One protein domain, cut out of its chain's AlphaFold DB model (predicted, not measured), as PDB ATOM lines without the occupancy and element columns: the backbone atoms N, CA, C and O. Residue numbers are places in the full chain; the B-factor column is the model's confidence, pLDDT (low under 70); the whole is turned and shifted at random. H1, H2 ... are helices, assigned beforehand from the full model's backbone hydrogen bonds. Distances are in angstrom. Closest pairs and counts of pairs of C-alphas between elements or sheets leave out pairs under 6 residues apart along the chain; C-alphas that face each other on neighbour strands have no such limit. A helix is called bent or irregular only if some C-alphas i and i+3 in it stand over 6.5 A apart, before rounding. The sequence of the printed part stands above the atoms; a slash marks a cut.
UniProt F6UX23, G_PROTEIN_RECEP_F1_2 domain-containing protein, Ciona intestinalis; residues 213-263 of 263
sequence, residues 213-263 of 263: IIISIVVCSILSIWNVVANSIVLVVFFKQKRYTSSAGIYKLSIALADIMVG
ATOM      1  N   ILE A 213     -25.261  44.177 -62.265       91.88
ATOM      2  CA  ILE A 213     -26.680  43.899 -62.003       91.88
ATOM      3  C   ILE A 213     -27.044  42.490 -62.479       91.88
ATOM      4  O   ILE A 213     -27.663  41.742 -61.728       91.88
ATOM      5  N   ILE A 214     -26.632  42.102 -63.691       92.75
ATOM      6  CA  ILE A 214     -26.880  40.757 -64.232       92.75
ATOM      7  C   ILE A 214     -26.239  39.691 -63.336       92.75
ATOM      8  O   ILE A 214     -26.907  38.724 -62.977       92.75
ATOM      9  N   ILE A 215     -24.976  39.872 -62.934       94.44
ATOM     10  CA  ILE A 215     -24.278  38.938 -62.037       94.44
ATOM     11  C   ILE A 215     -25.027  38.815 -60.707       94.44
ATOM     12  O   ILE A 215     -25.278  37.702 -60.251       94.44
ATOM     13  N   SER A 216     -25.420  39.935 -60.098       94.00
ATOM     14  CA  SER A 216     -26.170  39.926 -58.842       94.00
ATOM     15  C   SER A 216     -27.518  39.230 -58.984       94.00
ATOM     16  O   SER A 216     -27.847  38.419 -58.127       94.00
ATOM     17  N   ILE A 217     -28.262  39.474 -60.068       93.88
ATOM     18  CA  ILE A 217     -29.524  38.774 -60.340       93.88
ATOM     19  C   ILE A 217     -29.282  37.265 -60.407       93.88
ATOM     20  O   ILE A 217     -29.953  36.518 -59.706       93.88
ATOM     21  N   VAL A 218     -28.286  36.813 -61.176       96.50
ATOM     22  CA  VAL A 218     -27.974  35.381 -61.319       96.50
ATOM     23  C   VAL A 218     -27.602  34.751 -59.976       96.50
ATOM     24  O   VAL A 218     -28.139  33.703 -59.619       96.50
ATOM     25  N   VAL A 219     -26.718  35.389 -59.204       96.31
ATOM     26  CA  VAL A 219     -26.293  34.883 -57.889       96.31
ATOM     27  C   VAL A 219     -27.467  34.849 -56.910       96.31
ATOM     28  O   VAL A 219     -27.685  33.826 -56.262       96.31
ATOM     29  N   CYS A 220     -28.257  35.922 -56.828       95.75
ATOM     30  CA  CYS A 220     -29.437  35.982 -55.968       95.75
ATOM     31  C   CYS A 220     -30.479  34.930 -56.358       95.75
ATOM     32  O   CYS A 220     -31.025  34.287 -55.470       95.75
ATOM     33  N   SER A 221     -30.712  34.689 -57.652       96.12
ATOM     34  CA  SER A 221     -31.625  33.639 -58.115       96.12
ATOM     35  C   SER A 221     -31.148  32.240 -57.721       96.12
ATOM     36  O   SER A 221     -31.949  31.437 -57.253       96.12
ATOM     37  N   ILE A 222     -29.851  31.939 -57.853       96.75
ATOM     38  CA  ILE A 222     -29.297  30.640 -57.436       96.75
ATOM     39  C   ILE A 222     -29.444  30.450 -55.922       96.75
ATOM     40  O   ILE A 222     -29.882  29.390 -55.472       96.75
ATOM     41  N   LEU A 223     -29.105  31.478 -55.136       96.12
ATOM     42  CA  LEU A 223     -29.226  31.439 -53.678       96.12
ATOM     43  C   LEU A 223     -30.686  31.311 -53.229       96.12
ATOM     44  O   LEU A 223     -30.964  30.516 -52.338       96.12
ATOM     45  N   SER A 224     -31.609  32.032 -53.869       96.88
ATOM     46  CA  SER A 224     -33.057  31.945 -53.633       96.88
ATOM     47  C   SER A 224     -33.574  30.524 -53.882       96.88
ATOM     48  O   SER A 224     -34.148  29.913 -52.981       96.88
ATOM     49  N   ILE A 225     -33.268  29.932 -55.044       96.31
ATOM     50  CA  ILE A 225     -33.678  28.557 -55.371       96.31
ATOM     51  C   ILE A 225     -33.123  27.568 -54.340       96.31
ATOM     52  O   ILE A 225     -33.856  26.710 -53.846       96.31
ATOM     53  N   TRP A 226     -31.838  27.688 -53.986       96.44
ATOM     54  CA  TRP A 226     -31.225  26.819 -52.983       96.44
ATOM     55  C   TRP A 226     -31.891  26.968 -51.612       96.44
ATOM     56  O   TRP A 226     -32.165  25.965 -50.950       96.44
ATOM     57  N   ASN A 227     -32.195  28.202 -51.208       95.94
ATOM     58  CA  ASN A 227     -32.851  28.509 -49.945       95.94
ATOM     59  C   ASN A 227     -34.251  27.881 -49.874       95.94
ATOM     60  O   ASN A 227     -34.578  27.200 -48.898       95.94
ATOM     61  N   VAL A 228     -35.046  28.026 -50.938       96.50
ATOM     62  CA  VAL A 228     -36.387  27.434 -51.035       96.50
ATOM     63  C   VAL A 228     -36.318  25.907 -51.006       96.50
ATOM     64  O   VAL A 228     -37.081  25.277 -50.272       96.50
ATOM     65  N   VAL A 229     -35.394  25.287 -51.751       96.69
ATOM     66  CA  VAL A 229     -35.241  23.820 -51.787       96.69
ATOM     67  C   VAL A 229     -34.808  23.274 -50.425       96.69
ATOM     68  O   VAL A 229     -35.433  22.342 -49.915       96.69
ATOM     69  N   ALA A 230     -33.775  23.855 -49.810       95.50
ATOM     70  CA  ALA A 230     -33.251  23.403 -48.524       95.50
ATOM     71  C   ALA A 230     -34.314  23.490 -47.419       95.50
ATOM     72  O   ALA A 230     -34.548  22.514 -46.700       95.50
ATOM     73  N   ASN A 231     -35.020  24.619 -47.329       95.81
ATOM     74  CA  ASN A 231     -36.063  24.802 -46.327       95.81
ATOM     75  C   ASN A 231     -37.316  23.966 -46.615       95.81
ATOM     76  O   ASN A 231     -37.923  23.435 -45.685       95.81
ATOM     77  N   SER A 232     -37.657  23.728 -47.886       94.62
ATOM     78  CA  SER A 232     -38.733  22.793 -48.247       94.62
ATOM     79  C   SER A 232     -38.423  21.364 -47.793       94.62
ATOM     80  O   SER A 232     -39.305  20.672 -47.284       94.62
ATOM     81  N   ILE A 233     -37.165  20.918 -47.903       94.31
ATOM     82  CA  ILE A 233     -36.736  19.608 -47.384       94.31
ATOM     83  C   ILE A 233     -36.909  19.548 -45.860       94.31
ATOM     84  O   ILE A 233     -37.435  18.555 -45.350       94.31
ATOM     85  N   VAL A 234     -36.533  20.609 -45.132       90.81
ATOM     86  CA  VAL A 234     -36.739  20.705 -43.673       90.81
ATOM     87  C   VAL A 234     -38.222  20.565 -43.320       90.81
ATOM     88  O   VAL A 234     -38.558  19.774 -42.434       90.81
ATOM     89  N   LEU A 235     -39.113  21.251 -44.047       90.75
ATOM     90  CA  LEU A 235     -40.562  21.123 -43.863       90.75
ATOM     91  C   LEU A 235     -41.038  19.682 -44.088       90.75
ATOM     92  O   LEU A 235     -41.743  19.126 -43.245       90.75
ATOM     93  N   VAL A 236     -40.626  19.044 -45.187       92.12
ATOM     94  CA  VAL A 236     -41.034  17.664 -45.511       92.12
ATOM     95  C   VAL A 236     -40.594  16.676 -44.427       92.12
ATOM     96  O   VAL A 236     -41.382  15.816 -44.025       92.12
ATOM     97  N   VAL A 237     -39.359  16.793 -43.928       90.12
ATOM     98  CA  VAL A 237     -38.850  15.939 -42.839       90.12
ATOM     99  C   VAL A 237     -39.649  16.166 -41.557       90.12
ATOM    100  O   VAL A 237     -40.041  15.199 -40.898       90.12
ATOM    101  N   PHE A 238     -39.945  17.426 -41.233       87.12
ATOM    102  CA  PHE A 238     -40.740  17.781 -40.063       87.12
ATOM    103  C   PHE A 238     -42.143  17.158 -40.112       87.12
ATOM    104  O   PHE A 238     -42.568  16.525 -39.146       87.12
ATOM    105  N   PHE A 239     -42.835  17.255 -41.252       84.88
ATOM    106  CA  PHE A 239     -44.176  16.684 -41.418       84.88
ATOM    107  C   PHE A 239     -44.192  15.151 -41.411       84.88
ATOM    108  O   PHE A 239     -45.159  14.549 -40.943       84.88
ATOM    109  N   LYS A 240     -43.133  14.494 -41.901       87.44
ATOM    110  CA  LYS A 240     -43.068  13.025 -41.938       87.44
ATOM    111  C   LYS A 240     -42.745  12.392 -40.587       87.44
ATOM    112  O   LYS A 240     -43.106  11.235 -40.364       87.44
ATOM    113  N   GLN A 241     -42.073  13.100 -39.684       85.44
ATOM    114  CA  GLN A 241     -41.503  12.485 -38.491       85.44
ATOM    115  C   GLN A 241     -42.124  13.049 -37.208       85.44
ATOM    116  O   GLN A 241     -41.694  14.060 -36.661       85.44
ATOM    117  N   LYS A 242     -43.104  12.306 -36.665       72.81
ATOM    118  CA  LYS A 242     -43.880  12.643 -35.447       72.81
ATOM    119  C   LYS A 242     -43.041  12.937 -34.192       72.81
ATOM    120  O   LYS A 242     -43.576  13.442 -33.215       72.81
ATOM    121  N   ARG A 243     -41.743  12.613 -34.198       71.19
ATOM    122  CA  ARG A 243     -40.816  12.810 -33.070       71.19
ATOM    123  C   ARG A 243     -40.335  14.262 -32.918       71.19
ATOM    124  O   ARG A 243     -39.756  14.586 -31.888       71.19
ATOM    125  N   TYR A 244     -40.570  15.125 -33.910       66.69
ATOM    126  CA  TYR A 244     -40.117  16.522 -33.904       66.69
ATOM    127  C   TYR A 244     -41.179  17.541 -33.469       66.69
ATOM    128  O   TYR A 244     -40.942  18.738 -33.564       66.69
ATOM    129  N   THR A 245     -42.313  17.110 -32.912       69.19
ATOM    130  CA  THR A 245     -43.385  17.992 -32.403       69.19
ATOM    131  C   THR A 245     -43.067  18.684 -31.069       69.19
ATOM    132  O   THR A 245     -43.957  19.236 -30.427       69.19
ATOM    133  N   SER A 246     -41.806  18.678 -30.629       80.12
ATOM    134  CA  SER A 246     -41.381  19.429 -29.445       80.12
ATOM    135  C   SER A 246     -41.379  20.941 -29.710       80.12
ATOM    136  O   SER A 246     -41.355  21.391 -30.856       80.12
ATOM    137  N   SER A 247     -41.353  21.747 -28.645       78.88
ATOM    138  CA  SER A 247     -41.298  23.215 -28.733       78.88
ATOM    139  C   SER A 247     -40.135  23.725 -29.598       78.88
ATOM    140  O   SER A 247     -40.311  24.652 -30.383       78.88
ATOM    141  N   ALA A 248     -38.970  23.073 -29.537       81.06
ATOM    142  CA  ALA A 248     -37.815  23.387 -30.383       81.06
ATOM    143  C   ALA A 248     -38.057  23.101 -31.880       81.06
ATOM    144  O   ALA A 248     -37.453  23.733 -32.744       81.06
ATOM    145  N   GLY A 249     -38.937  22.152 -32.198       82.06
ATOM    146  CA  GLY A 249     -39.331  21.833 -33.563       82.06
ATOM    147  C   GLY A 249     -40.191  22.918 -34.212       82.06
ATOM    148  O   GLY A 249     -39.973  23.258 -35.372       82.06
ATOM    149  N   ILE A 250     -41.100  23.522 -33.442       84.44
ATOM    150  CA  ILE A 250     -41.971  24.615 -33.906       84.44
ATOM    151  C   ILE A 250     -41.143  25.847 -34.314       84.44
ATOM    152  O   ILE A 250     -41.421  26.461 -35.340       84.44
ATOM    153  N   TYR A 251     -40.073  26.167 -33.578       88.25
ATOM    154  CA  TYR A 251     -39.155  27.248 -33.961       88.25
ATOM    155  C   TYR A 251     -38.446  26.974 -35.294       88.25
ATOM    156  O   TYR A 251     -38.370  27.860 -36.140       88.25
ATOM    157  N   LYS A 252     -37.969  25.743 -35.516       87.81
ATOM    158  CA  LYS A 252     -37.323  25.361 -36.785       87.81
ATOM    159  C   LYS A 252     -38.292  25.422 -37.964       87.81
ATOM    160  O   LYS A 252     -37.897  25.851 -39.041       87.81
ATOM    161  N   LEU A 253     -39.550  25.043 -37.743       89.44
ATOM    162  CA  LEU A 253     -40.622  25.182 -38.728       89.44
ATOM    163  C   LEU A 253     -40.854  26.657 -39.092       89.44
ATOM    164  O   LEU A 253     -40.923  26.993 -40.269       89.44
ATOM    165  N   SER A 254     -40.940  27.535 -38.088       93.06
ATOM    166  CA  SER A 254     -41.143  28.972 -38.300       93.06
ATOM    167  C   SER A 254     -39.985  29.622 -39.057       93.06
ATOM    168  O   SER A 254     -40.234  30.457 -39.920       93.06
ATOM    169  N   ILE A 255     -38.739  29.247 -38.746       93.44
ATOM    170  CA  ILE A 255     -37.553  29.761 -39.445       93.44
ATOM    171  C   ILE A 255     -37.549  29.276 -40.896       93.44
ATOM    172  O   ILE A 255     -37.421  30.090 -41.801       93.44
ATOM    173  N   ALA A 256     -37.802  27.986 -41.134       93.12
ATOM    174  CA  ALA A 256     -37.837  27.444 -42.491       93.12
ATOM    175  C   ALA A 256     -38.927  28.094 -43.362       93.12
ATOM    176  O   ALA A 256     -38.706  28.345 -44.543       93.12
ATOM    177  N   LEU A 257     -40.097  28.400 -42.789       94.19
ATOM    178  CA  LEU A 257     -41.150  29.137 -43.494       94.19
ATOM    179  C   LEU A 257     -40.735  30.576 -43.811       94.19
ATOM    180  O   LEU A 257     -40.970  31.033 -44.926       94.19
ATOM    181  N   ALA A 258     -40.114  31.277 -42.859       95.81
ATOM    182  CA  ALA A 258     -39.613  32.627 -43.089       95.81
ATOM    183  C   ALA A 258     -38.555  32.646 -44.203       95.81
ATOM    184  O   ALA A 258     -38.634  33.475 -45.105       95.81
ATOM    185  N   ASP A 259     -37.631  31.685 -44.197       94.75
ATOM    186  CA  ASP A 259     -36.583  31.583 -45.209       94.75
ATOM    187  C   ASP A 259     -37.151  31.264 -46.603       94.75
ATOM    188  O   ASP A 259     -36.665  31.811 -47.589       94.75
ATOM    189  N   ILE A 260     -38.215  30.456 -46.706       93.81
ATOM    190  CA  ILE A 260     -38.932  30.232 -47.978       93.81
ATOM    191  C   ILE A 260     -39.639  31.499 -48.465       93.81
ATOM    192  O   ILE A 260     -39.736  31.694 -49.665       93.81
ATOM    193  N   MET A 261     -40.164  32.340 -47.569       93.81
ATOM    194  CA  MET A 261     -40.805  33.599 -47.972       93.81
ATOM    195  C   MET A 261     -39.793  34.664 -48.408       93.81
ATOM    196  O   MET A 261     -40.137  35.540 -49.198       93.81
ATOM    197  N   VAL A 262     -38.579  34.629 -47.849       92.81
ATOM    198  CA  VAL A 262     -37.477  35.526 -48.227       92.81
ATOM    199  C   VAL A 262     -36.818  35.086 -49.535       92.81
ATOM    200  O   VAL A 262     -36.385  35.944 -50.304       92.81
ATOM    201  N   GLY A 263     -36.697  33.773 -49.753       86.94
ATOM    202  CA  GLY A 263     -36.189  33.182 -50.994       86.94
ATOM    203  C   GLY A 263     -37.153  33.372 -52.151       86.94
ATOM    204  O   GLY A 263     -36.657  33.778 -53.222       86.94
TER     205      GLY A 263
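AT A GLANCE: This is residues 213 to 263 of the 263 residues of the protein "G_PROTEIN_RECEP_F1_2 domain-containing protein" of Ciona intestinalis (UniProt F6UX23). The printed part is a helical hairpin of unequal arms: the long helix H1 runs most of the length of a rod, and the shorter H2 folds back beside it after a turn at one end. Residues 213 to 219, which belong to H1, stand free and stick out beyond the reach of H2. The printed part has 51 residues with two named helices, H1 then H2, and no named strand; the class is all helix. It is loose, with a radius of gyration of the C-alphas of 13.5 A, and spans 44 by 16 by 11 A.

HOW THE PARTS SIT: H1, residues 213 to 240, touches H2, residues 247 to 262, with 17 pairs of C-alphas within 8 A. Their closest C-alphas are those of Val 228 and Ile 260, 4.9 A apart. The two run opposite ways at a shallow tilt of 29 degrees, and their centres are 13.7 A apart. H1 and H2 form a helical hairpin. In H1 every O i to N i+4 pair is within hydrogen-bond range; in H2 11 of 12 are.

IN THESE COORDINATES: H1 begins at C-alpha 213, at (-26.680, 43.899, -62.003), and measures 40.3 A to C-alpha 240, at (-43.068, 13.025, -41.938). H2 begins at C-alpha 247 and measures 23.4 A to C-alpha 262, at (-37.477, 35.526, -48.227). Neither helix is bent.

THE WHOLE: The two C-alphas farthest apart are those of Ile 213 and Arg 243, at 44.8 A. The C-alphas of Ile 213 and Gly 263, the chain's last residue, are 18.1 A apart. The printed part has no cut, and the link from H1 to H2, six residues, is short. The mean pLDDT of the printed part is 90.1, and residues 244 to 245, in that link, are under 70.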